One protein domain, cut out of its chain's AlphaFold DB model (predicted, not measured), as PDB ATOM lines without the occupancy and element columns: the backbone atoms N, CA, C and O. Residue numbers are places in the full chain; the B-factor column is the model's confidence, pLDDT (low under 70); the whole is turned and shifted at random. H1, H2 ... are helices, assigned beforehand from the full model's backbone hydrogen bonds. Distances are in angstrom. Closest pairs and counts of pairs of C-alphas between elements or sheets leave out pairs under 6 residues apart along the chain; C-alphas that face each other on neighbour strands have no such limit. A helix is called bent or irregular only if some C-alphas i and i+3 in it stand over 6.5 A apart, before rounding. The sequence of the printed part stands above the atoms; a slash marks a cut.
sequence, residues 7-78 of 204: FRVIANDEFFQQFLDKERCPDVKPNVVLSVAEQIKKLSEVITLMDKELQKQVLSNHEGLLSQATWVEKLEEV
ATOM      1  N   PHE A   7     -18.822  35.184  82.044       70.25
ATOM      2  CA  PHE A   7     -18.003  36.278  81.536       70.25
ATOM      3  C   PHE A   7     -18.244  36.561  80.056       70.25
ATOM      4  O   PHE A   7     -18.261  37.727  79.674       70.25
ATOM      5  N   ARG A   8     -18.509  35.548  79.219       71.81
ATOM      6  CA  ARG A   8     -18.902  35.767  77.815       71.81
ATOM      7  C   ARG A   8     -20.286  36.382  77.691       71.81
ATOM      8  O   ARG A   8     -20.491  37.218  76.819       71.81
ATOM      9  N   VAL A   9     -21.228  35.990  78.546       71.75
ATOM     10  CA  VAL A   9     -22.582  36.570  78.550       71.75
ATOM     11  C   VAL A   9     -22.535  38.040  78.968       71.75
ATOM     12  O   VAL A   9     -23.158  38.875  78.322       71.75
ATOM     13  N   ILE A  10     -21.738  38.370  79.988       73.25
ATOM     14  CA  ILE A  10     -21.543  39.752  80.446       73.25
ATOM     15  C   ILE A  10     -20.746  40.570  79.415       73.25
ATOM     16  O   ILE A  10     -21.094  41.716  79.152       73.25
ATOM     17  N   ALA A  11     -19.716  39.998  78.783       71.19
ATOM     18  CA  ALA A  11     -18.898  40.696  77.786       71.19
ATOM     19  C   ALA A  11     -19.628  40.961  76.455       71.19
ATOM     20  O   ALA A  11     -19.298  41.922  75.756       71.19
ATOM     21  N   ASN A  12     -20.612  40.131  76.100       71.94
ATOM     22  CA  ASN A  12     -21.388  40.262  74.862       71.94
ATOM     23  C   ASN A  12     -22.686  41.078  75.021       71.94
ATOM     24  O   ASN A  12     -23.366  41.318  74.026       71.94
ATOM     25  N   ASP A  13     -23.059  41.495  76.235       76.56
ATOM     26  CA  ASP A  13     -24.254  42.317  76.466       76.56
ATOM     27  C   ASP A  13     -23.947  43.804  76.220       76.56
ATOM     28  O   ASP A  13     -23.087  44.407  76.870       76.56
ATOM     29  N   GLU A  14     -24.702  44.414  75.307       68.81
ATOM     30  CA  GLU A  14     -24.600  45.825  74.911       68.81
ATOM     31  C   GLU A  14     -24.795  46.805  76.091       68.81
ATOM     32  O   GLU A  14     -24.275  47.925  76.079       68.81
ATOM     33  N   PHE A  15     -25.506  46.390  77.148       72.44
ATOM     34  CA  PHE A  15     -25.650  47.158  78.388       72.44
ATOM     35  C   PHE A  15     -24.400  47.070  79.276       72.44
ATOM     36  O   PHE A  15     -23.983  48.079  79.838       72.44
ATOM     37  N   PHE A  16     -23.779  45.892  79.403       69.88
ATOM     38  CA  PHE A  16     -22.636  45.690  80.305       69.88
ATOM     39  C   PHE A  16     -21.306  46.150  79.704       69.88
ATOM     40  O   PHE A  16     -20.432  46.590  80.451       69.88
ATOM     41  N   GLN A  17     -21.172  46.169  78.374       71.69
ATOM     42  CA  GLN A  17     -20.017  46.776  77.694       71.69
ATOM     43  C   GLN A  17     -19.800  48.245  78.086       71.69
ATOM     44  O   GLN A  17     -18.662  48.699  78.165       71.69
ATOM     45  N   GLN A  18     -20.873  48.964  78.435       70.62
ATOM     46  CA  GLN A  18     -20.805  50.351  78.915       70.62
ATOM     47  C   GLN A  18     -20.000  50.498  80.216       70.62
ATOM     48  O   GLN A  18     -19.480  51.577  80.484       70.62
ATOM     49  N   PHE A  19     -19.882  49.427  81.007       69.50
ATOM     50  CA  PHE A  19     -19.161  49.402  82.282       69.50
ATOM     51  C   PHE A  19     -17.788  48.714  82.196       69.50
ATOM     52  O   PHE A  19     -16.990  48.837  83.123       69.50
ATOM     53  N   LEU A  20     -17.511  47.970  81.118       69.81
ATOM     54  CA  LEU A  20     -16.268  47.206  80.939       69.81
ATOM     55  C   LEU A  20     -15.155  48.026  80.264       69.81
ATOM     56  O   LEU A  20     -13.973  47.772  80.512       69.81
ATOM     57  N   ASP A  21     -15.515  49.034  79.467       69.06
ATOM     58  CA  ASP A  21     -14.563  49.955  78.845       69.06
ATOM     59  C   ASP A  21     -14.066  51.001  79.855       69.06
ATOM     60  O   ASP A  21     -14.769  51.949  80.206       69.06
ATOM     61  N   LYS A  22     -12.806  50.875  80.287       59.50
ATOM     62  CA  LYS A  22     -12.157  51.795  81.246       59.50
ATOM     63  C   LYS A  22     -12.012  53.249  80.758       59.50
ATOM     64  O   LYS A  22     -11.642  54.104  81.557       59.50
ATOM     65  N   GLU A  23     -12.277  53.536  79.483       56.25
ATOM     66  CA  GLU A  23     -12.033  54.845  78.853       56.25
ATOM     67  C   GLU A  23     -13.304  55.668  78.566       56.25
ATOM     68  O   GLU A  23     -13.205  56.801  78.091       56.25
ATOM     69  N   ARG A  24     -14.513  55.158  78.847       52.72
ATOM     70  CA  ARG A  24     -15.753  55.854  78.463       52.72
ATOM     71  C   ARG A  24     -16.247  56.817  79.554       52.72
ATOM     72  O   ARG A  24     -16.590  56.412  80.659       52.72
ATOM     73  N   CYS A  25     -16.285  58.114  79.226       44.09
ATOM     74  CA  CYS A  25     -16.811  59.188  80.077       44.09
ATOM     75  C   CYS A  25     -18.305  59.000  80.436       44.09
ATOM     76  O   CYS A  25     -19.074  58.526  79.598       44.09
ATOM     77  N   PRO A  26     -18.755  59.475  81.617       50.47
ATOM     78  CA  PRO A  26     -20.119  59.283  82.137       50.47
ATOM     79  C   PRO A  26     -21.229  60.059  81.397       50.47
ATOM     80  O   PRO A  26     -22.377  60.020  81.825       50.47
ATOM     81  N   ASP A  27     -20.917  60.761  80.303       48.59
ATOM     82  CA  ASP A  27     -21.851  61.670  79.615       48.59
ATOM     83  C   ASP A  27     -22.543  61.040  78.386       48.59
ATOM     84  O   ASP A  27     -23.230  61.702  77.605       48.59
ATOM     85  N   VAL A  28     -22.376  59.728  78.193       50.53
ATOM     86  CA  VAL A  28     -23.059  58.990  77.127       50.53
ATOM     87  C   VAL A  28     -24.407  58.515  77.659       50.53
ATOM     88  O   VAL A  28     -24.482  57.571  78.443       50.53
ATOM     89  N   LYS A  29     -25.488  59.177  77.227       54.03
ATOM     90  CA  LYS A  29     -26.862  58.717  77.476       54.03
ATOM     91  C   LYS A  29     -26.976  57.239  77.081       54.03
ATOM     92  O   LYS A  29     -26.530  56.893  75.983       54.03
ATOM     93  N   PRO A  30     -27.567  56.379  77.929       52.66
ATOM     94  CA  PRO A  30     -27.653  54.959  77.634       52.66
ATOM     95  C   PRO A  30     -28.431  54.788  76.332       52.66
ATOM     96  O   PRO A  30     -29.566  55.248  76.216       52.66
ATOM     97  N   ASN A  31     -27.830  54.121  75.347       54.59
ATOM     98  CA  ASN A  31     -28.452  53.845  74.047       54.59
ATOM     99  C   ASN A  31     -29.556  52.763  74.150       54.59
ATOM    100  O   ASN A  31     -29.899  52.108  73.173       54.59
ATOM    101  N   VAL A  32     -30.101  52.562  75.356       56.69
ATOM    102  CA  VAL A  32     -31.092  51.548  75.704       56.69
ATOM    103  C   VAL A  32     -32.170  52.209  76.567       56.69
ATOM    104  O   VAL A  32     -31.886  52.742  77.641       56.69
ATOM    105  N   VAL A  33     -33.417  52.177  76.092       57.53
ATOM    106  CA  VAL A  33     -34.614  52.655  76.803       57.53
ATOM    107  C   VAL A  33     -34.956  51.659  77.922       57.53
ATOM    108  O   VAL A  33     -35.846  50.832  77.770       57.53
ATOM    109  N   LEU A  34     -34.208  51.694  79.025       60.16
ATOM    110  CA  LEU A  34     -34.512  50.952  80.256       60.16
ATOM    111  C   LEU A  34     -34.769  51.946  81.388       60.16
ATOM    112  O   LEU A  34     -34.033  52.922  81.547       60.16
ATOM    113  N   SER A  35     -35.803  51.697  82.186       71.75
ATOM    114  CA  SER A  35     -36.081  52.463  83.401       71.75
ATOM    115  C   SER A  35     -34.937  52.306  84.410       71.75
ATOM    116  O   SER A  35     -34.317  51.247  84.498       71.75
ATOM    117  N   VAL A  36     -34.676  53.327  85.232       71.38
ATOM    118  CA  VAL A  36     -33.653  53.284  86.302       71.38
ATOM    119  C   VAL A  36     -33.837  52.057  87.208       71.38
ATOM    120  O   VAL A  36     -32.866  51.418  87.608       71.38
ATOM    121  N   ALA A  37     -35.087  51.673  87.480       74.94
ATOM    122  CA  ALA A  37     -35.403  50.478  88.260       74.94
ATOM    123  C   ALA A  37     -34.982  49.174  87.553       74.94
ATOM    124  O   ALA A  37     -34.536  48.232  88.206       74.94
ATOM    125  N   GLU A  38     -35.087  49.120  86.224       73.50
ATOM    126  CA  GLU A  38     -34.698  47.962  85.412       73.50
ATOM    127  C   GLU A  38     -33.177  47.853  85.294       73.50
ATOM    128  O   GLU A  38     -32.638  46.755  85.382       73.50
ATOM    129  N   GLN A  39     -32.475  48.984  85.185       73.88
ATOM    130  CA  GLN A  39     -31.010  49.028  85.185       73.88
ATOM    131  C   GLN A  39     -30.422  48.542  86.517       73.88
ATOM    132  O   GLN A  39     -29.520  47.704  86.524       73.88
ATOM    133  N   ILE A  40     -30.965  49.011  87.649       78.69
ATOM    134  CA  ILE A  40     -30.552  48.557  88.988       78.69
ATOM    135  C   ILE A  40     -30.830  47.063  89.148       78.69
ATOM    136  O   ILE A  40     -29.959  46.325  89.605       78.69
ATOM    137  N   LYS A  41     -32.010  46.600  88.719       81.62
ATOM    138  CA  LYS A  41     -32.368  45.181  88.758       81.62
ATOM    139  C   LYS A  41     -31.381  44.328  87.953       81.62
ATOM    140  O   LYS A  41     -30.880  43.342  88.484       81.62
ATOM    141  N   LYS A  42     -31.035  44.742  86.729       79.31
ATOM    142  CA  LYS A  42     -30.093  44.023  85.853       79.31
ATOM    143  C   LYS A  42     -28.674  43.972  86.442       79.31
ATOM    144  O   LYS A  42     -28.019  42.935  86.381       79.31
ATOM    145  N   LEU A  43     -28.209  45.061  87.065       80.31
ATOM    146  CA  LEU A  43     -26.919  45.102  87.771       80.31
ATOM    147  C   LEU A  43     -26.916  44.221  89.026       80.31
ATOM    148  O   LEU A  43     -25.966  43.475  89.243       80.31
ATOM    149  N   SER A  44     -27.973  44.273  89.841       83.31
ATOM    150  CA  SER A  44     -28.109  43.406  91.017       83.31
ATOM    151  C   SER A  44     -28.146  41.927  90.629       83.31
ATOM    152  O   SER A  44     -27.482  41.116  91.268       83.31
ATOM    153  N   GLU A  45     -28.851  41.575  89.551       83.12
ATOM    154  CA  GLU A  45     -28.868  40.212  89.012       83.12
ATOM    155  C   GLU A  45     -27.460  39.753  88.607       83.12
ATOM    156  O   GLU A  45     -27.030  38.682  89.036       83.12
ATOM    157  N   VAL A  46     -26.687  40.579  87.892       82.00
ATOM    158  CA  VAL A  46     -25.299  40.236  87.529       82.00
ATOM    159  C   VAL A  46     -24.374  40.147  88.737       82.00
ATOM    160  O   VAL A  46     -23.569  39.224  88.788       82.00
ATOM    161  N   ILE A  47     -24.503  41.023  89.734       83.69
ATOM    162  CA  ILE A  47     -23.712  40.922  90.971       83.69
ATOM    163  C   ILE A  47     -23.986  39.587  91.666       83.69
ATOM    164  O   ILE A  47     -23.048  38.890  92.040       83.69
ATOM    165  N   THR A  48     -25.254  39.184  91.784       85.94
ATOM    166  CA  THR A  48     -25.593  37.883  92.386       85.94
ATOM    167  C   THR A  48     -25.107  36.698  91.553       85.94
ATOM    168  O   THR A  48     -24.786  35.646  92.099       85.94
ATOM    169  N   LEU A  49     -25.048  36.848  90.230       83.75
ATOM    170  CA  LEU A  49     -24.573  35.823  89.309       83.75
ATOM    171  C   LEU A  49     -23.038  35.704  89.344       83.75
ATOM    172  O   LEU A  49     -22.519  34.592  89.394       83.75
ATOM    173  N   MET A  50     -22.318  36.827  89.406       83.06
ATOM    174  CA  MET A  50     -20.871  36.871  89.627       83.06
ATOM    175  C   MET A  50     -20.492  36.320  90.999       83.06
ATOM    176  O   MET A  50     -19.531  35.568  91.087       83.06
ATOM    177  N   ASP A  51     -21.240  36.646  92.056       85.00
ATOM    178  CA  ASP A  51     -20.999  36.099  93.397       85.00
ATOM    179  C   ASP A  51     -21.161  34.571  93.412       85.00
ATOM    180  O   ASP A  51     -20.312  33.857  93.941       85.00
ATOM    181  N   LYS A  52     -22.184  34.042  92.727       85.75
ATOM    182  CA  LYS A  52     -22.364  32.593  92.547       85.75
ATOM    183  C   LYS A  52     -21.231  31.947  91.756       85.75
ATOM    184  O   LYS A  52     -20.778  30.869  92.137       85.75
ATOM    185  N   GLU A  53     -20.770  32.571  90.672       82.50
ATOM    186  CA  GLU A  53     -19.679  32.013  89.865       82.50
ATOM    187  C   GLU A  53     -18.333  32.099  90.598       82.50
ATOM    188  O   GLU A  53     -17.564  31.143  90.576       82.50
ATOM    189  N   LEU A  54     -18.080  33.182  91.341       83.69
ATOM    190  CA  LEU A  54     -16.922  33.302  92.229       83.69
ATOM    191  C   LEU A  54     -16.956  32.236  93.322       83.69
ATOM    192  O   LEU A  54     -15.959  31.552  93.523       83.69
ATOM    193  N   GLN A  55     -18.093  32.038  93.993       84.19
ATOM    194  CA  GLN A  55     -18.244  30.964  94.976       84.19
ATOM    195  C   GLN A  55     -18.009  29.592  94.344       84.19
ATOM    196  O   GLN A  55     -17.285  28.781  94.911       84.19
ATOM    197  N   LYS A  56     -18.546  29.332  93.149       84.19
ATOM    198  CA  LYS A  56     -18.323  28.083  92.412       84.19
ATOM    199  C   LYS A  56     -16.850  27.878  92.054       84.19
ATOM    200  O   LYS A  56     -16.331  26.780  92.237       84.19
ATOM    201  N   GLN A  57     -16.158  28.920  91.603       81.06
ATOM    202  CA  GLN A  57     -14.737  28.858  91.263       81.06
ATOM    203  C   GLN A  57     -13.855  28.699  92.509       81.06
ATOM    204  O   GLN A  57     -12.889  27.937  92.493       81.06
ATOM    205  N   VAL A  58     -14.203  29.369  93.610       82.00
ATOM    206  CA  VAL A  58     -13.552  29.203  94.916       82.00
ATOM    207  C   VAL A  58     -13.760  27.785  95.435       82.00
ATOM    208  O   VAL A  58     -12.796  27.161  95.870       82.00
ATOM    209  N   LEU A  59     -14.973  27.238  95.333       78.50
ATOM    210  CA  LEU A  59     -15.258  25.860  95.725       78.50
ATOM    211  C   LEU A  59     -14.500  24.854  94.846       78.50
ATOM    212  O   LEU A  59     -13.888  23.927  95.361       78.50
ATOM    213  N   SER A  60     -14.452  25.082  93.534       78.12
ATOM    214  CA  SER A  60     -13.711  24.229  92.600       78.12
ATOM    215  C   SER A  60     -12.205  24.208  92.876       78.12
ATOM    216  O   SER A  60     -11.557  23.193  92.641       78.12
ATOM    217  N   ASN A  61     -11.635  25.317  93.353       80.12
ATOM    218  CA  ASN A  61     -10.198  25.438  93.603       80.12
ATOM    219  C   ASN A  61      -9.807  25.182  95.069       80.12
ATOM    220  O   ASN A  61      -8.617  25.020  95.351       80.12
ATOM    221  N   HIS A  62     -10.767  25.108  96.004       80.19
ATOM    222  CA  HIS A  62     -10.468  24.884  97.424       80.19
ATOM    223  C   HIS A  62      -9.756  23.550  97.650       80.19
ATOM    224  O   HIS A  62      -8.931  23.432  98.548       80.19
ATOM    225  N   GLU A  63     -10.077  22.530  96.850       78.62
ATOM    226  CA  GLU A  63      -9.552  21.174  97.018       78.62
ATOM    227  C   GLU A  63      -8.075  21.127  96.616       78.62
ATOM    228  O   GLU A  63      -7.251  20.523  97.303       78.62
ATOM    229  N   GLY A  64      -7.715  21.872  95.568       82.69
ATOM    230  CA  GLY A  64      -6.329  22.090  95.160       82.69
ATOM    231  C   GLY A  64      -5.521  22.840  96.221       82.69
ATOM    232  O   GLY A  64      -4.435  22.401  96.586       82.69
ATOM    233  N   LEU A  65      -6.058  23.932  96.775       82.12
ATOM    234  CA  LEU A  65      -5.351  24.707  97.801       82.12
ATOM    235  C   LEU A  65      -5.207  23.932  99.121       82.12
ATOM    236  O   LEU A  65      -4.142  23.956  99.736       82.12
ATOM    237  N   LEU A  66      -6.255  23.218  99.540       85.06
ATOM    238  CA  LEU A  66      -6.233  22.396 100.748       85.06
ATOM    239  C   LEU A  66      -5.260  21.226 100.594       85.06
ATOM    240  O   LEU A  66      -4.426  21.015 101.470       85.06
ATOM    241  N   SER A  67      -5.305  20.511  99.466       86.06
ATOM    242  CA  SER A  67      -4.347  19.436  99.196       86.06
ATOM    243  C   SER A  67      -2.913  19.959  99.141       86.06
ATOM    244  O   SER A  67      -2.025  19.326  99.706       86.06
ATOM    245  N   GLN A  68      -2.674  21.134  98.548       86.88
ATOM    246  CA  GLN A  68      -1.360  21.773  98.555       86.88
ATOM    247  C   GLN A  68      -0.886  22.105  99.977       86.88
ATOM    248  O   GLN A  68       0.268  21.831 100.301       86.88
ATOM    249  N   ALA A  69      -1.757  22.634 100.840       87.62
ATOM    250  CA  ALA A  69      -1.429  22.873 102.245       87.62
ATOM    251  C   ALA A  69      -1.075  21.565 102.980       87.62
ATOM    252  O   ALA A  69      -0.062  21.509 103.674       87.62
ATOM    253  N   THR A  70      -1.832  20.487 102.751       88.88
ATOM    254  CA  THR A  70      -1.531  19.158 103.313       88.88
ATOM    255  C   THR A  70      -0.203  18.589 102.797       88.88
ATOM    256  O   THR A  70       0.534  17.946 103.542       88.88
ATOM    257  N   TRP A  71       0.147  18.830 101.528       90.31
ATOM    258  CA  TRP A  71       1.447  18.433 100.976       90.31
ATOM    259  C   TRP A  71       2.611  19.187 101.622       90.31
ATOM    260  O   TRP A  71       3.656  18.579 101.860       90.31
ATOM    261  N   VAL A  72       2.437  20.478 101.917       92.06
ATOM    262  CA  VAL A  72       3.442  21.283 102.629       92.06
ATOM    263  C   VAL A  72       3.648  20.747 104.043       92.06
ATOM    264  O   VAL A  72       4.788  20.478 104.413       92.06
ATOM    265  N   GLU A  73       2.572  20.488 104.786       93.50
ATOM    266  CA  GLU A  73       2.642  19.917 106.139       93.50
ATOM    267  C   GLU A  73       3.374  18.562 106.150       93.50
ATOM    268  O   GLU A  73       4.279  18.326 106.951       93.50
ATOM    269  N   LYS A  74       3.069  17.687 105.185       93.12
ATOM    270  CA  LYS A  74       3.766  16.404 105.040       93.12
ATOM    271  C   LYS A  74       5.256  16.574 104.725       93.12
ATOM    272  O   LYS A  74       6.081  15.775 105.165       93.12
ATOM    273  N   LEU A  75       5.618  17.581 103.933       93.50
ATOM    274  CA  LEU A  75       7.015  17.858 103.606       93.50
ATOM    275  C   LEU A  75       7.777  18.407 104.818       93.50
ATOM    276  O   LEU A  75       8.933  18.034 105.017       93.50
ATOM    277  N   GLU A  76       7.131  19.220 105.653       95.06
ATOM    278  CA  GLU A  76       7.680  19.669 106.936       95.06
ATOM    279  C   GLU A  76       7.926  18.494 107.891       95.06
ATOM    280  O   GLU A  76       8.993  18.420 108.501       95.06
ATOM    281  N   GLU A  77       7.007  17.525 107.961       95.75
ATOM    282  CA  GLU A  77       7.194  16.301 108.751       95.75
ATOM    283  C   GLU A  77       8.413  15.496 108.267       95.75
ATOM    284  O   GLU A  77       9.285  15.130 109.060       95.75
ATOM    285  N   VAL A  78       8.529  15.265 106.954       96.25
ATOM    286  CA  VAL A  78       9.680  14.557 106.369       96.25
ATOM    287  C   VAL A  78      10.983  15.313 106.629       96.25
ATOM    288  O   VAL A  78      12.002  14.696 106.949       96.25
TER     289      VAL A  78
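This is residues 7 to 78 of the 204 residues of the protein "Conserved oligomeric Golgi complex subunit 5" of Timema bartmani (UniProt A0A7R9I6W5). One long helix, H3, makes the length of this model; the chain before it, with the short helices H1 and H2 and a long loop, folds into a small head beside the first part of H3. The rest of H3 sticks out from that head as a bare arm, residues 54 to 78, with a bend at residues 61 and 62. The printed part has 72 residues, with three named helices in the order H1, H2, H3 and no named strand; the class is all helix. The whole is extended, with a radius of gyration of the C-alphas of 20.1 A, and spans 65 by 25 by 17 A.

Begin at H1, residues 7 to 11, and go on over a tight link of 5 residues to H2, residues 17 to 20. These two only just touch, with 3 pairs of C-alphas within 8 A, and touch only at the corner by their link; their closest C-alphas, those of Ala 11 and Gln 17, are 6.2 A apart. A long link of 15 residues then leads to H3, residues 36 to 78, which by its hydrogen bonds was assigned as one helix but is bent: the C-alphas of residues 60 and 63 are 6.8 A apart. Its arms are H3a, residues 36 to 60, and H3b, residues 63 to 78, and their lines stand at a shallow tilt of 33 degrees, only just short of steep. H1 and H3a are apart, but only just, at 8.0 A between their closest C-alphas. H2 is apart from H3a, and both H1 and H2 are apart from H3b. In the backbone, every O i to N i+4 pair is within hydrogen-bond range in H1, H3a and H3b; H2 is too short for such a pair, and its one O i to N i+3 pair is within range.

Find C-alpha 7 at (-18.003, 36.278, 81.536), where H1 begins; it runs 5.9 A to C-alpha 11. H2 runs 5.0 A from Gln 17 to Leu 20. Look next for C-alpha 36 at (-33.653, 53.284, 86.302); from there H3a runs 35.8 A to Ser 60. H3b runs 22.4 A from Glu 63 to C-alpha 78 at (9.680, 14.557, 106.369).

The two C-alphas farthest apart are those of Val 33 and Val 78, at 65.5 A. Without residues 54 to 78, which stand free, the body has 47 residues and spans 32 by 24 by 15 A. The printed part has no cut, and the long link is that from H2 to H3, residues 21 to 35. The mean pLDDT of the printed part is 75.7; look for values under 70 at residues 14 and 16 and at residues 19 to 34.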